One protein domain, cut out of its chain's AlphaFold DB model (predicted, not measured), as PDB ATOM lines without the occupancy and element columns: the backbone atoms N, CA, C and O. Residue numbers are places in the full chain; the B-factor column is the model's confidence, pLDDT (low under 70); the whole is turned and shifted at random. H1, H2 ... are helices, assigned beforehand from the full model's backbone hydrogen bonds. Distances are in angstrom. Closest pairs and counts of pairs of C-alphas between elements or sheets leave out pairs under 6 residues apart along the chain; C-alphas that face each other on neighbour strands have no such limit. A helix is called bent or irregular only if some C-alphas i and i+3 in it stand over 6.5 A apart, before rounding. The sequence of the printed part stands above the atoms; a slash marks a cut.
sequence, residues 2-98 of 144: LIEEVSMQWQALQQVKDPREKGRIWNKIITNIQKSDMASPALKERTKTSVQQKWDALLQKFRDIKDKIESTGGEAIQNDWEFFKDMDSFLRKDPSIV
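AT A GLANCE: This is residues 2 to 98 of the 144 residues of the protein "Myb_DNA-bind_4 domain-containing protein" of Rhizophagus sp. MUCL 43196 (UniProt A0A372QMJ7). Three helices, H2, H1 and H5, lie side by side in a row, and the long helix H4 crosses over them, with its first turns over H2 and Phe 62 over H5. The short H3 packs on the last part of H2, and residues 70 to 76, at the far end of H4 and the start of the link after it, stick out. The printed part has 97 residues, with five named helices, H1 to H5 in order, and no named strand; the class is all helix. It is only just compact, close to loose, with a radius of gyration of the C-alphas of 14.8 A, and spans 42 by 32 by 19 A.

IN THESE COORDINATES: H1, residues 2 to 15, begins at C-alpha 2 (1.233, -4.494, 0.416) and is 20.0 A long; it is irregular, with C-alphas 8 and 11 at 7.6 A. H2, residues 19 to 35, is 24.3 A long. H3 has four residues, 41 to 44. H4, residues 48 to 72, is the longest helix at 36.3 A and ends at C-alpha 72 (-17.011, -13.744, 22.267). H5, residues 84 to 91, is 10.3 A long and ends at C-alpha 91 (-10.201, -0.120, 7.679).

HOW THE PARTS SIT: H1 and H2 form a helical hairpin: they touch, closest at the C-alphas of Leu 13 and Lys 22, 5.9 A, and run opposite ways at a shallow tilt of 20 degrees. With residues 3 to 7 alone, H1 only just touches H5, with 3 pairs of C-alphas within 8 A; the closest are Ser 7 and Phe 90, 6.8 A. These two run the same way at a shallow tilt of 27 degrees. H2 touches H3, closest at the C-alphas of Gln 34 and Lys 44, 4.5 A, with residues 30 to 35 of H2 alone. H4 touches H2 with residues 48 to 51 alone, closest at the C-alphas of Ile 30 and Lys 48, 6.6 A, about perpendicular at 81 degrees. H4 only just touches H5, with 3 pairs of C-alphas within 8 A and with Phe 62 alone, 6.5 A from Phe 84 between C-alphas; they are about perpendicular at 79 degrees. H1 and H4 are close but not clearly touching, with the C-alphas of Ile 3 and Trp 55 at 7.8 A. H2 and H5 are apart. The helix packing is part aligned and part crossed, with 2 of 4 tilted pairs that touch at a shallow tilt. Each O i to N i+4 pair is within hydrogen-bond range in H2, H4 and H5; in H1 it is 8 of 10, and H3 is too short for such a pair.

THE WHOLE: The C-alphas farthest apart are those of Lys 35 and Gly 73, 43.4 A. The printed part has no cut. The link from H4 to H5, 11 residues, is long; the other three are tight. The mean pLDDT of the printed part is 82.2, and residues 73 to 79 and 93 to 98 are under 70.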
ATOM      1  N   LEU A   2       2.509  -4.149   1.081       86.50
ATOM      2  CA  LEU A   2       1.233  -4.494   0.416       86.50
ATOM      3  C   LEU A   2       0.027  -3.759   1.029       86.50
ATOM      4  O   LEU A   2      -0.732  -3.133   0.302       86.50
ATOM      5  N   ILE A   3      -0.122  -3.819   2.356       86.31
ATOM      6  CA  ILE A   3      -1.232  -3.168   3.076       86.31
ATOM      7  C   ILE A   3      -1.213  -1.651   2.852       86.31
ATOM      8  O   ILE A   3      -2.248  -1.039   2.635       86.31
ATOM      9  N   GLU A   4      -0.022  -1.065   2.846       87.19
ATOM     10  CA  GLU A   4       0.219   0.364   2.643       87.19
ATOM     11  C   GLU A   4      -0.113   0.838   1.218       87.19
ATOM     12  O   GLU A   4      -0.834   1.807   1.030       87.19
ATOM     13  N   GLU A   5       0.335   0.128   0.184       89.25
ATOM     14  CA  GLU A   5       0.030   0.512  -1.200       89.25
ATOM     15  C   GLU A   5      -1.455   0.335  -1.528       89.25
ATOM     16  O   GLU A   5      -2.063   1.169  -2.207       89.25
ATOM     17  N   VAL A   6      -2.070  -0.742  -1.025       86.81
ATOM     18  CA  VAL A   6      -3.510  -0.950  -1.197       86.81
ATOM     19  C   VAL A   6      -4.295   0.100  -0.419       86.81
ATOM     20  O   VAL A   6      -5.280   0.610  -0.951       86.81
ATOM     21  N   SER A   7      -3.849   0.488   0.780       85.44
ATOM     22  CA  SER A   7      -4.541   1.502   1.577       85.44
ATOM     23  C   SER A   7      -4.581   2.860   0.888       85.44
ATOM     24  O   SER A   7      -5.640   3.485   0.831       85.44
ATOM     25  N   MET A   8      -3.478   3.274   0.263       86.88
ATOM     26  CA  MET A   8      -3.407   4.525  -0.496       86.88
ATOM     27  C   MET A   8      -4.359   4.568  -1.698       86.88
ATOM     28  O   MET A   8      -4.789   5.644  -2.108       86.88
ATOM     29  N   GLN A   9      -4.677   3.415  -2.291       87.38
ATOM     30  CA  GLN A   9      -5.547   3.320  -3.471       87.38
ATOM     31  C   GLN A   9      -6.960   2.812  -3.138       87.38
ATOM     32  O   GLN A   9      -7.799   2.678  -4.032       87.38
ATOM     33  N   TRP A  10      -7.249   2.536  -1.865       85.62
ATOM     34  CA  TRP A  10      -8.469   1.854  -1.440       85.62
ATOM     35  C   TRP A  10      -9.743   2.620  -1.765       85.62
ATOM     36  O   TRP A  10     -10.682   2.055  -2.323       85.62
ATOM     37  N   GLN A  11      -9.756   3.926  -1.503       83.62
ATOM     38  CA  GLN A  11     -10.901   4.769  -1.832       83.62
ATOM     39  C   GLN A  11     -11.217   4.718  -3.334       83.62
ATOM     40  O   GLN A  11     -12.381   4.630  -3.724       83.62
ATOM     41  N   ALA A  12     -10.191   4.700  -4.191       85.69
ATOM     42  CA  ALA A  12     -10.379   4.555  -5.631       85.69
ATOM     43  C   ALA A  12     -10.928   3.162  -5.993       85.69
ATOM     44  O   ALA A  12     -11.816   3.055  -6.837       85.69
ATOM     45  N   LEU A  13     -10.460   2.099  -5.328       85.19
ATOM     46  CA  LEU A  13     -10.986   0.740  -5.517       85.19
ATOM     47  C   LEU A  13     -12.469   0.611  -5.131       85.19
ATOM     48  O   LEU A  13     -13.184  -0.175  -5.764       85.19
ATOM     49  N   GLN A  14     -12.927   1.371  -4.131       82.88
ATOM     50  CA  GLN A  14     -14.325   1.391  -3.688       82.88
ATOM     51  C   GLN A  14     -15.229   2.225  -4.602       82.88
ATOM     52  O   GLN A  14     -16.334   1.797  -4.930       82.88
ATOM     53  N   GLN A  15     -14.771   3.401  -5.046       83.69
ATOM     54  CA  GLN A  15     -15.599   4.309  -5.850       83.69
ATOM     55  C   GLN A  15     -15.760   3.868  -7.305       83.69
ATOM     56  O   GLN A  15     -16.801   4.103  -7.922       83.69
ATOM     57  N   VAL A  16     -14.740   3.224  -7.868       87.75
ATOM     58  CA  VAL A  16     -14.795   2.757  -9.249       87.75
ATOM     59  C   VAL A  16     -15.777   1.595  -9.356       87.75
ATOM     60  O   VAL A  16     -15.626   0.580  -8.685       87.75
ATOM     61  N   LYS A  17     -16.771   1.702 -10.241       87.81
ATOM     62  CA  LYS A  17     -17.686   0.591 -10.560       87.81
ATOM     63  C   LYS A  17     -17.186  -0.256 -11.731       87.81
ATOM     64  O   LYS A  17     -17.461  -1.452 -11.776       87.81
ATOM     65  N   ASP A  18     -16.430   0.347 -12.647       90.06
ATOM     66  CA  ASP A  18     -15.936  -0.305 -13.858       90.06
ATOM     67  C   ASP A  18     -14.796  -1.313 -13.548       90.06
ATOM     68  O   ASP A  18     -13.760  -0.938 -12.984       90.06
ATOM     69  N   PRO A  19     -14.933  -2.600 -13.926       87.31
ATOM     70  CA  PRO A  19     -13.907  -3.617 -13.679       87.31
ATOM     71  C   PRO A  19     -12.552  -3.347 -14.349       87.31
ATOM     72  O   PRO A  19     -11.508  -3.713 -13.802       87.31
ATOM     73  N   ARG A  20     -12.532  -2.709 -15.525       90.25
ATOM     74  CA  ARG A  20     -11.296  -2.337 -16.230       90.25
ATOM     75  C   ARG A  20     -10.561  -1.249 -15.465       90.25
ATOM     76  O   ARG A  20      -9.341  -1.327 -15.321       90.25
ATOM     77  N   GLU A  21     -11.285  -0.270 -14.936       90.88
ATOM     78  CA  GLU A  21     -10.709   0.784 -14.098       90.88
ATOM     79  C   GLU A  21     -10.182   0.253 -12.771       90.88
ATOM     80  O   GLU A  21      -9.040   0.557 -12.415       90.88
ATOM     81  N   LYS A  22     -10.923  -0.641 -12.103       89.31
ATOM     82  CA  LYS A  22     -10.390  -1.381 -10.945       89.31
ATOM     83  C   LYS A  22      -9.116  -2.123 -11.325       89.31
ATOM     84  O   LYS A  22      -8.129  -2.112 -10.591       89.31
ATOM     85  N   GLY A  23      -9.107  -2.732 -12.510       90.94
ATOM     86  CA  GLY A  23      -7.943  -3.395 -13.071       90.94
ATOM     87  C   GLY A  23      -6.729  -2.471 -13.218       90.94
ATOM     88  O   GLY A  23      -5.622  -2.899 -12.889       90.94
ATOM     89  N   ARG A  24      -6.927  -1.222 -13.663       93.31
ATOM     90  CA  ARG A  24      -5.866  -0.206 -13.769       93.31
ATOM     91  C   ARG A  24      -5.311   0.189 -12.405       93.31
ATOM     92  O   ARG A  24      -4.094   0.274 -12.260       93.31
ATOM     93  N   ILE A  25      -6.176   0.367 -11.408       91.88
ATOM     94  CA  ILE A  25      -5.751   0.687 -10.039       91.88
ATOM     95  C   ILE A  25      -4.882  -0.442  -9.474       91.88
ATOM     96  O   ILE A  25      -3.790  -0.188  -8.972       91.88
ATOM     97  N   TRP A  26      -5.290  -1.699  -9.658       92.12
ATOM     98  CA  TRP A  26      -4.470  -2.847  -9.265       92.12
ATOM     99  C   TRP A  26      -3.120  -2.900  -9.981       92.12
ATOM    100  O   TRP A  26      -2.105  -3.167  -9.346       92.12
ATOM    101  N   ASN A  27      -3.077  -2.601 -11.283       92.75
ATOM    102  CA  ASN A  27      -1.811  -2.543 -12.018       92.75
ATOM    103  C   ASN A  27      -0.873  -1.468 -11.446       92.75
ATOM    104  O   ASN A  27       0.335  -1.692 -11.367       92.75
ATOM    105  N   LYS A  28      -1.422  -0.327 -11.011       93.25
ATOM    106  CA  LYS A  28      -0.657   0.736 -10.350       93.25
ATOM    107  C   LYS A  28      -0.074   0.262  -9.016       93.25
ATOM    108  O   LYS A  28       1.124   0.414  -8.812       93.25
ATOM    109  N   ILE A  29      -0.881  -0.384  -8.169       91.12
ATOM    110  CA  ILE A  29      -0.433  -0.973  -6.891       91.12
ATOM    111  C   ILE A  29       0.738  -1.939  -7.122       91.12
ATOM    112  O   ILE A  29       1.766  -1.847  -6.462       91.12
ATOM    113  N   ILE A  30       0.618  -2.834  -8.104       91.38
ATOM    114  CA  ILE A  30       1.669  -3.818  -8.414       91.38
ATOM    115  C   ILE A  30       2.937  -3.130  -8.902       91.38
ATOM    116  O   ILE A  30       4.027  -3.463  -8.450       91.38
ATOM    117  N   THR A  31       2.794  -2.142  -9.786       92.06
ATOM    118  CA  THR A  31       3.931  -1.372 -10.300       92.06
ATOM    119  C   THR A  31       4.679  -0.673  -9.165       92.06
ATOM    120  O   THR A  31       5.907  -0.689  -9.146       92.06
ATOM    121  N   ASN A  32       3.962  -0.090  -8.199       91.56
ATOM    122  CA  ASN A  32       4.570   0.560  -7.039       91.56
ATOM    123  C   ASN A  32       5.316  -0.443  -6.156       91.56
ATOM    124  O   ASN A  32       6.474  -0.222  -5.817       91.56
ATOM    125  N   ILE A  33       4.694  -1.588  -5.863       89.44
ATOM    126  CA  ILE A  33       5.322  -2.679  -5.108       89.44
ATOM    127  C   ILE A  33       6.602  -3.160  -5.803       89.44
ATOM    128  O   ILE A  33       7.623  -3.354  -5.149       89.44
ATOM    129  N   GLN A  34       6.573  -3.328  -7.125       88.06
ATOM    130  CA  GLN A  34       7.725  -3.779  -7.907       88.06
ATOM    131  C   GLN A  34       8.871  -2.763  -7.907       88.06
ATOM    132  O   GLN A  34      10.036  -3.150  -7.812       88.06
ATOM    133  N   LYS A  35       8.540  -1.470  -7.982       89.38
ATOM    134  CA  LYS A  35       9.513  -0.371  -7.978       89.38
ATOM    135  C   LYS A  35      10.041  -0.016  -6.588       89.38
ATOM    136  O   LYS A  35      11.092   0.602  -6.500       89.38
ATOM    137  N   SER A  36       9.332  -0.376  -5.522       87.88
ATOM    138  CA  SER A  36       9.706  -0.023  -4.153       87.88
ATOM    139  C   SER A  36      10.924  -0.811  -3.677       87.88
ATOM    140  O   SER A  36      10.919  -2.041  -3.687       87.88
ATOM    141  N   ASP A  37      11.956  -0.129  -3.188       84.88
ATOM    142  CA  ASP A  37      13.144  -0.771  -2.603       84.88
ATOM    143  C   ASP A  37      12.843  -1.491  -1.283       84.88
ATOM    144  O   ASP A  37      13.546  -2.421  -0.899       84.88
ATOM    145  N   MET A  38      11.743  -1.120  -0.627       85.19
ATOM    146  CA  MET A  38      11.283  -1.712   0.631       85.19
ATOM    147  C   MET A  38      10.453  -2.989   0.420       85.19
ATOM    148  O   MET A  38      10.088  -3.669   1.382       85.19
ATOM    149  N   ALA A  39      10.100  -3.325  -0.825       84.25
ATOM    150  CA  ALA A  39       9.383  -4.557  -1.123       84.25
ATOM    151  C   ALA A  39      10.341  -5.756  -1.144       84.25
ATOM    152  O   ALA A  39      11.353  -5.758  -1.843       84.25
ATOM    153  N   SER A  40       9.967  -6.819  -0.429       86.00
ATOM    154  CA  SER A  40      10.667  -8.104  -0.504       86.00
ATOM    155  C   SER A  40      10.720  -8.613  -1.958       86.00
ATOM    156  O   SER A  40       9.708  -8.503  -2.659       86.00
ATOM    157  N   PRO A  41      11.830  -9.233  -2.409       84.12
ATOM    158  CA  PRO A  41      11.929  -9.840  -3.742       84.12
ATOM    159  C   PRO A  41      10.763 -10.789  -4.050       84.12
ATOM    160  O   PRO A  41      10.125 -10.686  -5.096       84.12
ATOM    161  N   ALA A  42      10.366 -11.595  -3.059       82.12
ATOM    162  CA  ALA A  42       9.243 -12.524  -3.159       82.12
ATOM    163  C   ALA A  42       7.878 -11.840  -3.351       82.12
ATOM    164  O   ALA A  42       6.894 -12.516  -3.645       82.12
ATOM    165  N   LEU A  43       7.771 -10.531  -3.114       80.94
ATOM    166  CA  LEU A  43       6.578  -9.730  -3.389       80.94
ATOM    167  C   LEU A  43       6.667  -9.045  -4.763       80.94
ATOM    168  O   LEU A  43       5.638  -8.903  -5.418       80.94
ATOM    169  N   LYS A  44       7.874  -8.676  -5.215       85.12
ATOM    170  CA  LYS A  44       8.119  -8.057  -6.530       85.12
ATOM    171  C   LYS A  44       7.863  -9.019  -7.695       85.12
ATOM    172  O   LYS A  44       7.316  -8.616  -8.718       85.12
ATOM    173  N   GLU A  45       8.197 -10.292  -7.522       86.44
ATOM    174  CA  GLU A  45       8.032 -11.329  -8.553       86.44
ATOM    175  C   GLU A  45       6.582 -11.819  -8.708       86.44
ATOM    176  O   GLU A  45       6.264 -12.589  -9.615       86.44
ATOM    177  N   ARG A  46       5.666 -11.384  -7.834       84.56
ATOM    178  CA  ARG A  46       4.286 -11.873  -7.851       84.56
ATOM    179  C   ARG A  46       3.481 -11.276  -8.988       84.56
ATOM    180  O   ARG A  46       3.503 -10.077  -9.258       84.56
ATOM    181  N   THR A  47       2.663 -12.133  -9.584       88.31
ATOM    182  CA  THR A  47       1.651 -11.721 -10.547       88.31
ATOM    183  C   THR A  47       0.543 -10.925  -9.864       88.31
ATOM    184  O   THR A  47       0.280 -11.068  -8.666       88.31
ATOM    185  N   LYS A  48      -0.176 -10.134 -10.663       87.81
ATOM    186  CA  LYS A  48      -1.371  -9.406 -10.230       87.81
ATOM    187  C   LYS A  48      -2.337 -10.261  -9.426       87.81
ATOM    188  O   LYS A  48      -2.735  -9.873  -8.332       87.81
ATOM    189  N   THR A  49      -2.676 -11.426  -9.964       88.38
ATOM    190  CA  THR A  49      -3.623 -12.351  -9.349       88.38
ATOM    191  C   THR A  49      -3.131 -12.811  -7.982       88.38
ATOM    192  O   THR A  49      -3.906 -12.817  -7.036       88.38
ATOM    193  N   SER A  50      -1.836 -13.113  -7.842       88.75
ATOM    194  CA  SER A  50      -1.256 -13.523  -6.559       88.75
ATOM    195  C   SER A  50      -1.296 -12.403  -5.513       88.75
ATOM    196  O   SER A  50      -1.582 -12.653  -4.340       88.75
ATOM    197  N   VAL A  51      -1.043 -11.156  -5.925       87.25
ATOM    198  CA  VAL A  51      -1.139  -9.983  -5.040       87.25
ATOM    199  C   VAL A  51      -2.583  -9.755  -4.586       87.25
ATOM    200  O   VAL A  51      -2.817  -9.557  -3.395       87.25
ATOM    201  N   GLN A  52      -3.543  -9.847  -5.509       87.88
ATOM    202  CA  GLN A  52      -4.973  -9.731  -5.206       87.88
ATOM    203  C   GLN A  52      -5.443 -10.844  -4.264       87.88
ATOM    204  O   GLN A  52      -6.002 -10.550  -3.217       87.88
ATOM    205  N   GLN A  53      -5.115 -12.105  -4.558       88.00
ATOM    206  CA  GLN A  53      -5.442 -13.245  -3.694       88.00
ATOM    207  C   GLN A  53      -4.870 -13.085  -2.285       88.00
ATOM    208  O   GLN A  53      -5.533 -13.400  -1.299       88.00
ATOM    209  N   LYS A  54      -3.635 -12.581  -2.170       89.19
ATOM    210  CA  LYS A  54      -3.032 -12.315  -0.865       89.19
ATOM    211  C   LYS A  54      -3.782 -11.214  -0.121       89.19
ATOM    212  O   LYS A  54      -4.004 -11.364   1.074       89.19
ATOM    213  N   TRP A  55      -4.186 -10.147  -0.804       90.19
ATOM    214  CA  TRP A  55      -5.009  -9.096  -0.211       90.19
ATOM    215  C   TRP A  55      -6.376  -9.616   0.255       90.19
ATOM    216  O   TRP A  55      -6.762  -9.363   1.393       90.19
ATOM    217  N   ASP A  56      -7.059 -10.411  -0.567       88.00
ATOM    218  CA  ASP A  56      -8.350 -11.008  -0.212       88.00
ATOM    219  C   ASP A  56      -8.223 -11.926   1.013       88.00
ATOM    220  O   ASP A  56      -9.048 -11.872   1.923       88.00
ATOM    221  N   ALA A  57      -7.141 -12.707   1.101       89.75
ATOM    222  CA  ALA A  57      -6.850 -13.536   2.269       89.75
ATOM    223  C   ALA A  57      -6.573 -12.710   3.539       89.75
ATOM    224  O   ALA A  57      -6.975 -13.118   4.629       89.75
ATOM    225  N   LEU A  58      -5.902 -11.555   3.420       89.62
ATOM    226  CA  LEU A  58      -5.715 -10.625   4.541       89.62
ATOM    227  C   LEU A  58      -7.067 -10.057   5.001       89.62
ATOM    228  O   LEU A  58      -7.361 -10.065   6.194       89.62
ATOM    229  N   LEU A  59      -7.909  -9.601   4.069       87.69
ATOM    230  CA  LEU A  59      -9.241  -9.084   4.391       87.69
ATOM    231  C   LEU A  59     -10.129 -10.141   5.049       87.69
ATOM    232  O   LEU A  59     -10.813  -9.831   6.022       87.69
ATOM    233  N   GLN A  60     -10.108 -11.377   4.548       86.69
ATOM    234  CA  GLN A  60     -10.896 -12.462   5.123       86.69
ATOM    235  C   GLN A  60     -10.466 -12.752   6.561       86.69
ATOM    236  O   GLN A  60     -11.300 -12.714   7.458       86.69
ATOM    237  N   LYS A  61      -9.159 -12.930   6.807       88.25
ATOM    238  CA  LYS A  61      -8.644 -13.145   8.168       88.25
ATOM    239  C   LYS A  61      -9.022 -12.013   9.115       88.25
ATOM    240  O   LYS A  61      -9.383 -12.271  10.256       88.25
ATOM    241  N   PHE A  62      -8.950 -10.765   8.650       86.94
ATOM    242  CA  PHE A  62      -9.364  -9.613   9.445       86.94
ATOM    243  C   PHE A  62     -10.842  -9.697   9.858       86.94
ATOM    244  O   PHE A  62     -11.154  -9.476  11.028       86.94
ATOM    245  N   ARG A  63     -11.732 -10.049   8.922       85.69
ATOM    246  CA  ARG A  63     -13.166 -10.238   9.193       85.69
ATOM    247  C   ARG A  63     -13.405 -11.369  10.181       85.69
ATOM    248  O   ARG A  63     -14.053 -11.137  11.188       85.69
ATOM    249  N   ASP A  64     -12.782 -12.526   9.966       85.06
ATOM    250  CA  ASP A  64     -12.920 -13.683  10.860       85.06
ATOM    251  C   ASP A  64     -12.514 -13.333  12.302       85.06
ATOM    252  O   ASP A  64     -13.144 -13.756  13.271       85.06
ATOM    253  N   ILE A  65     -11.450 -12.537  12.457       84.44
ATOM    254  CA  ILE A  65     -10.996 -12.055  13.763       84.44
ATOM    255  C   ILE A  65     -12.014 -11.090  14.373       84.44
ATOM    256  O   ILE A  65     -12.313 -11.216  15.560       84.44
ATOM    257  N   LYS A  66     -12.531 -10.133  13.593       82.44
ATOM    258  CA  LYS A  66     -13.550  -9.189  14.066       82.44
ATOM    259  C   LYS A  66     -14.824  -9.898  14.505       82.44
ATOM    260  O   LYS A  66     -15.243  -9.696  15.640       82.44
ATOM    261  N   ASP A  67     -15.350 -10.784  13.669       82.50
ATOM    262  CA  ASP A  67     -16.544 -11.577  13.962       82.50
ATOM    263  C   ASP A  67     -16.349 -12.390  15.250       82.50
ATOM    264  O   ASP A  67     -17.230 -12.439  16.106       82.50
ATOM    265  N   LYS A  68     -15.154 -12.967  15.449       82.56
ATOM    266  CA  LYS A  68     -14.815 -13.707  16.671       82.56
ATOM    267  C   LYS A  68     -14.758 -12.813  17.917       82.56
ATOM    268  O   LYS A  68     -15.161 -13.249  18.996       82.56
ATOM    269  N   ILE A  69     -14.233 -11.592  17.805       80.44
ATOM    270  CA  ILE A  69     -14.201 -10.626  18.919       80.44
ATOM    271  C   ILE A  69     -15.629 -10.218  19.297       80.44
ATOM    272  O   ILE A  69     -15.967 -10.199  20.483       80.44
ATOM    273  N   GLU A  70     -16.468  -9.940  18.297       80.44
ATOM    274  CA  GLU A  70     -17.872  -9.570  18.482       80.44
ATOM    275  C   GLU A  70     -18.683 -10.717  19.100       80.44
ATOM    276  O   GLU A  70     -19.426 -10.494  20.056       80.44
ATOM    277  N   SER A  71     -18.484 -11.959  18.642       80.44
ATOM    278  CA  SER A  71     -19.214 -13.127  19.150       80.44
ATOM    279  C   SER A  71     -18.809 -13.551  20.566       80.44
ATOM    280  O   SER A  71     -19.591 -14.197  21.256       80.44
ATOM    281  N   THR A  72     -17.576 -13.251  20.991       76.75
ATOM    282  CA  THR A  72     -17.011 -13.744  22.267       76.75
ATOM    283  C   THR A  72     -17.168 -12.739  23.416       76.75
ATOM    284  O   THR A  72     -16.920 -13.088  24.565       76.75
ATOM    285  N   GLY A  73     -17.603 -11.504  23.148       61.12
ATOM    286  CA  GLY A  73     -17.744 -10.486  24.190       61.12
ATOM    287  C   GLY A  73     -16.411  -9.830  24.560       61.12
ATOM    288  O   GLY A  73     -15.928  -9.935  25.682       61.12
ATOM    289  N   GLY A  74     -15.816  -9.123  23.599       63.12
ATOM    290  CA  GLY A  74     -15.175  -7.829  23.847       63.12
ATOM    291  C   GLY A  74     -13.733  -7.759  24.361       63.12
ATOM    292  O   GLY A  74     -13.057  -6.821  23.954       63.12
ATOM    293  N   GLU A  75     -13.213  -8.670  25.193       48.97
ATOM    294  CA  GLU A  75     -12.039  -8.262  26.007       48.97
ATOM    295  C   GLU A  75     -10.793  -9.164  26.013       48.97
ATOM    296  O   GLU A  75      -9.748  -8.724  26.481       48.97
ATOM    297  N   ALA A  76     -10.821 -10.378  25.450       48.88
ATOM    298  CA  ALA A  76      -9.731 -11.342  25.694       48.88
ATOM    299  C   ALA A  76      -8.987 -11.890  24.468       48.88
ATOM    300  O   ALA A  76      -8.077 -12.703  24.632       48.88
ATOM    301  N   ILE A  77      -9.307 -11.470  23.240       55.59
ATOM    302  CA  ILE A  77      -8.503 -11.887  22.084       55.59
ATOM    303  C   ILE A  77      -7.431 -10.827  21.859       55.59
ATOM    304  O   ILE A  77      -7.596  -9.922  21.041       55.59
ATOM    305  N   GLN A  78      -6.313 -10.953  22.583       56.34
ATOM    306  CA  GLN A  78      -5.046 -10.460  22.054       56.34
ATOM    307  C   GLN A  78      -4.857 -11.160  20.717       56.34
ATOM    308  O   GLN A  78      -4.624 -12.364  20.637       56.34
ATOM    309  N   ASN A  79      -5.127 -10.426  19.645       66.19
ATOM    310  CA  ASN A  79      -4.928 -10.972  18.332       66.19
ATOM    311  C   ASN A  79      -3.433 -10.886  18.016       66.19
ATOM    312  O   ASN A  79      -2.921  -9.807  17.726       66.19
ATOM    313  N   ASP A  80      -2.760 -12.033  18.082       73.25
ATOM    314  CA  ASP A  80      -1.325 -12.167  17.795       73.25
ATOM    315  C   ASP A  80      -0.994 -12.011  16.305       73.25
ATOM    316  O   ASP A  80       0.160 -12.129  15.890       73.25
ATOM    317  N   TRP A  81      -1.998 -11.764  15.461       86.50
ATOM    318  CA  TRP A  81      -1.750 -11.522  14.058       86.50
ATOM    319  C   TRP A  81      -1.132 -10.139  13.881       86.50
ATOM    320  O   TRP A  81      -1.781  -9.106  14.042       86.50
ATOM    321  N   GLU A  82       0.137 -10.137  13.487       87.00
ATOM    322  CA  GLU A  82       0.965  -8.940  13.308       87.00
ATOM    323  C   GLU A  82       0.325  -7.863  12.413       87.00
ATOM    324  O   GLU A  82       0.534  -6.673  12.632       87.00
ATOM    325  N   PHE A  83      -0.520  -8.256  11.454       86.00
ATOM    326  CA  PHE A  83      -1.190  -7.333  10.533       86.00
ATOM    327  C   PHE A  83      -2.524  -6.789  11.056       86.00
ATOM    328  O   PHE A  83      -3.106  -5.910  10.421       86.00
ATOM    329  N   PHE A  84      -3.039  -7.289  12.186       85.62
ATOM    330  CA  PHE A  84      -4.367  -6.919  12.674       85.62
ATOM    331  C   PHE A  84      -4.468  -5.428  13.001       85.62
ATOM    332  O   PHE A  84      -5.433  -4.789  12.599       85.62
ATOM    333  N   LYS A  85      -3.466  -4.853  13.680       84.06
ATOM    334  CA  LYS A  85      -3.464  -3.422  14.038       84.06
ATOM    335  C   LYS A  85      -3.383  -2.523  12.809       84.06
ATOM    336  O   LYS A  85      -4.118  -1.539  12.733       84.06
ATOM    337  N   ASP A  86      -2.534  -2.879  11.850       85.56
ATOM    338  CA  ASP A  86      -2.384  -2.134  10.598       85.56
ATOM    339  C   ASP A  86      -3.681  -2.174   9.783       85.56
ATOM    340  O   ASP A  86      -4.129  -1.142   9.282       85.56
ATOM    341  N   MET A  87      -4.325  -3.344   9.711       86.25
ATOM    342  CA  MET A  87      -5.614  -3.522   9.044       86.25
ATOM    343  C   MET A  87      -6.756  -2.820   9.790       86.25
ATOM    344  O   MET A  87      -7.524  -2.115   9.145       86.25
ATOM    345  N   ASP A  88      -6.873  -2.937  11.120       84.19
ATOM    346  CA  ASP A  88      -7.929  -2.257  11.893       84.19
ATOM    347  C   ASP A  88      -7.787  -0.739  11.781       84.19
ATOM    348  O   ASP A  88      -8.751  -0.059  11.451       84.19
ATOM    349  N   SER A  89      -6.578  -0.200  11.969       83.81
ATOM    350  CA  SER A  89      -6.297   1.239  11.847       83.81
ATOM    351  C   SER A  89      -6.661   1.784  10.464       83.81
ATOM    352  O   SER A  89      -7.237   2.869  10.334       83.81
ATOM    353  N   PHE A  90      -6.352   1.012   9.423       79.25
ATOM    354  CA  PHE A  90      -6.662   1.363   8.049       79.25
ATOM    355  C   PHE A  90      -8.169   1.291   7.751       79.25
ATOM    356  O   PHE A  90      -8.752   2.271   7.281       79.25
ATOM    357  N   LEU A  91      -8.809   0.159   8.046       77.88
ATOM    358  CA  LEU A  91     -10.201  -0.120   7.679       77.88
ATOM    359  C   LEU A  91     -11.204   0.625   8.569       77.88
ATOM    360  O   LEU A  91     -12.305   0.928   8.123       77.88
ATOM    361  N   ARG A  92     -10.831   0.993   9.802       72.56
ATOM    362  CA  ARG A  92     -11.671   1.781  10.723       72.56
ATOM    363  C   ARG A  92     -12.024   3.167  10.164       72.56
ATOM    364  O   ARG A  92     -13.021   3.749  10.583       72.56
ATOM    365  N   LYS A  93     -11.241   3.695   9.214       62.53
ATOM    366  CA  LYS A  93     -11.527   4.967   8.524       62.53
ATOM    367  C   LYS A  93     -12.579   4.845   7.415       62.53
ATOM    368  O   LYS A  93     -13.002   5.872   6.893       62.53
ATOM    369  N   ASP A  94     -13.004   3.630   7.063       55.66
ATOM    370  CA  ASP A  94     -13.996   3.370   6.020       55.66
ATOM    371  C   ASP A  94     -15.261   2.722   6.626       55.66
ATOM    372  O   ASP A  94     -15.276   1.523   6.923       55.66
ATOM    373  N   PRO A  95     -16.351   3.495   6.818       50.44
ATOM    374  CA  PRO A  95     -17.597   3.004   7.407       50.44
ATOM    375  C   PRO A  95     -18.242   1.837   6.645       50.44
ATOM    376  O   PRO A  95     -19.031   1.099   7.231       50.44
ATOM    377  N   SER A  96     -17.918   1.635   5.359       52.94
ATOM    378  CA  SER A  96     -18.513   0.557   4.548       52.94
ATOM    379  C   SER A  96     -18.027  -0.848   4.926       52.94
ATOM    380  O   SER A  96     -18.650  -1.841   4.559       52.94
ATOM    381  N   ILE A  97     -16.936  -0.939   5.691       52.56
ATOM    382  CA  ILE A  97     -16.312  -2.197   6.139       52.56
ATOM    383  C   ILE A  97     -16.818  -2.593   7.534       52.56
ATOM    384  O   ILE A  97     -16.559  -3.694   8.009       52.56
ATOM    385  N   VAL A  98     -17.558  -1.689   8.184       45.97
ATOM    386  CA  VAL A  98     -18.143  -1.852   9.522       45.97
ATOM    387  C   VAL A  98     -19.577  -2.377   9.447       45.97
ATOM    388  O   VAL A  98     -20.179  -2.620  10.482       45.97
TER     389      VAL A  98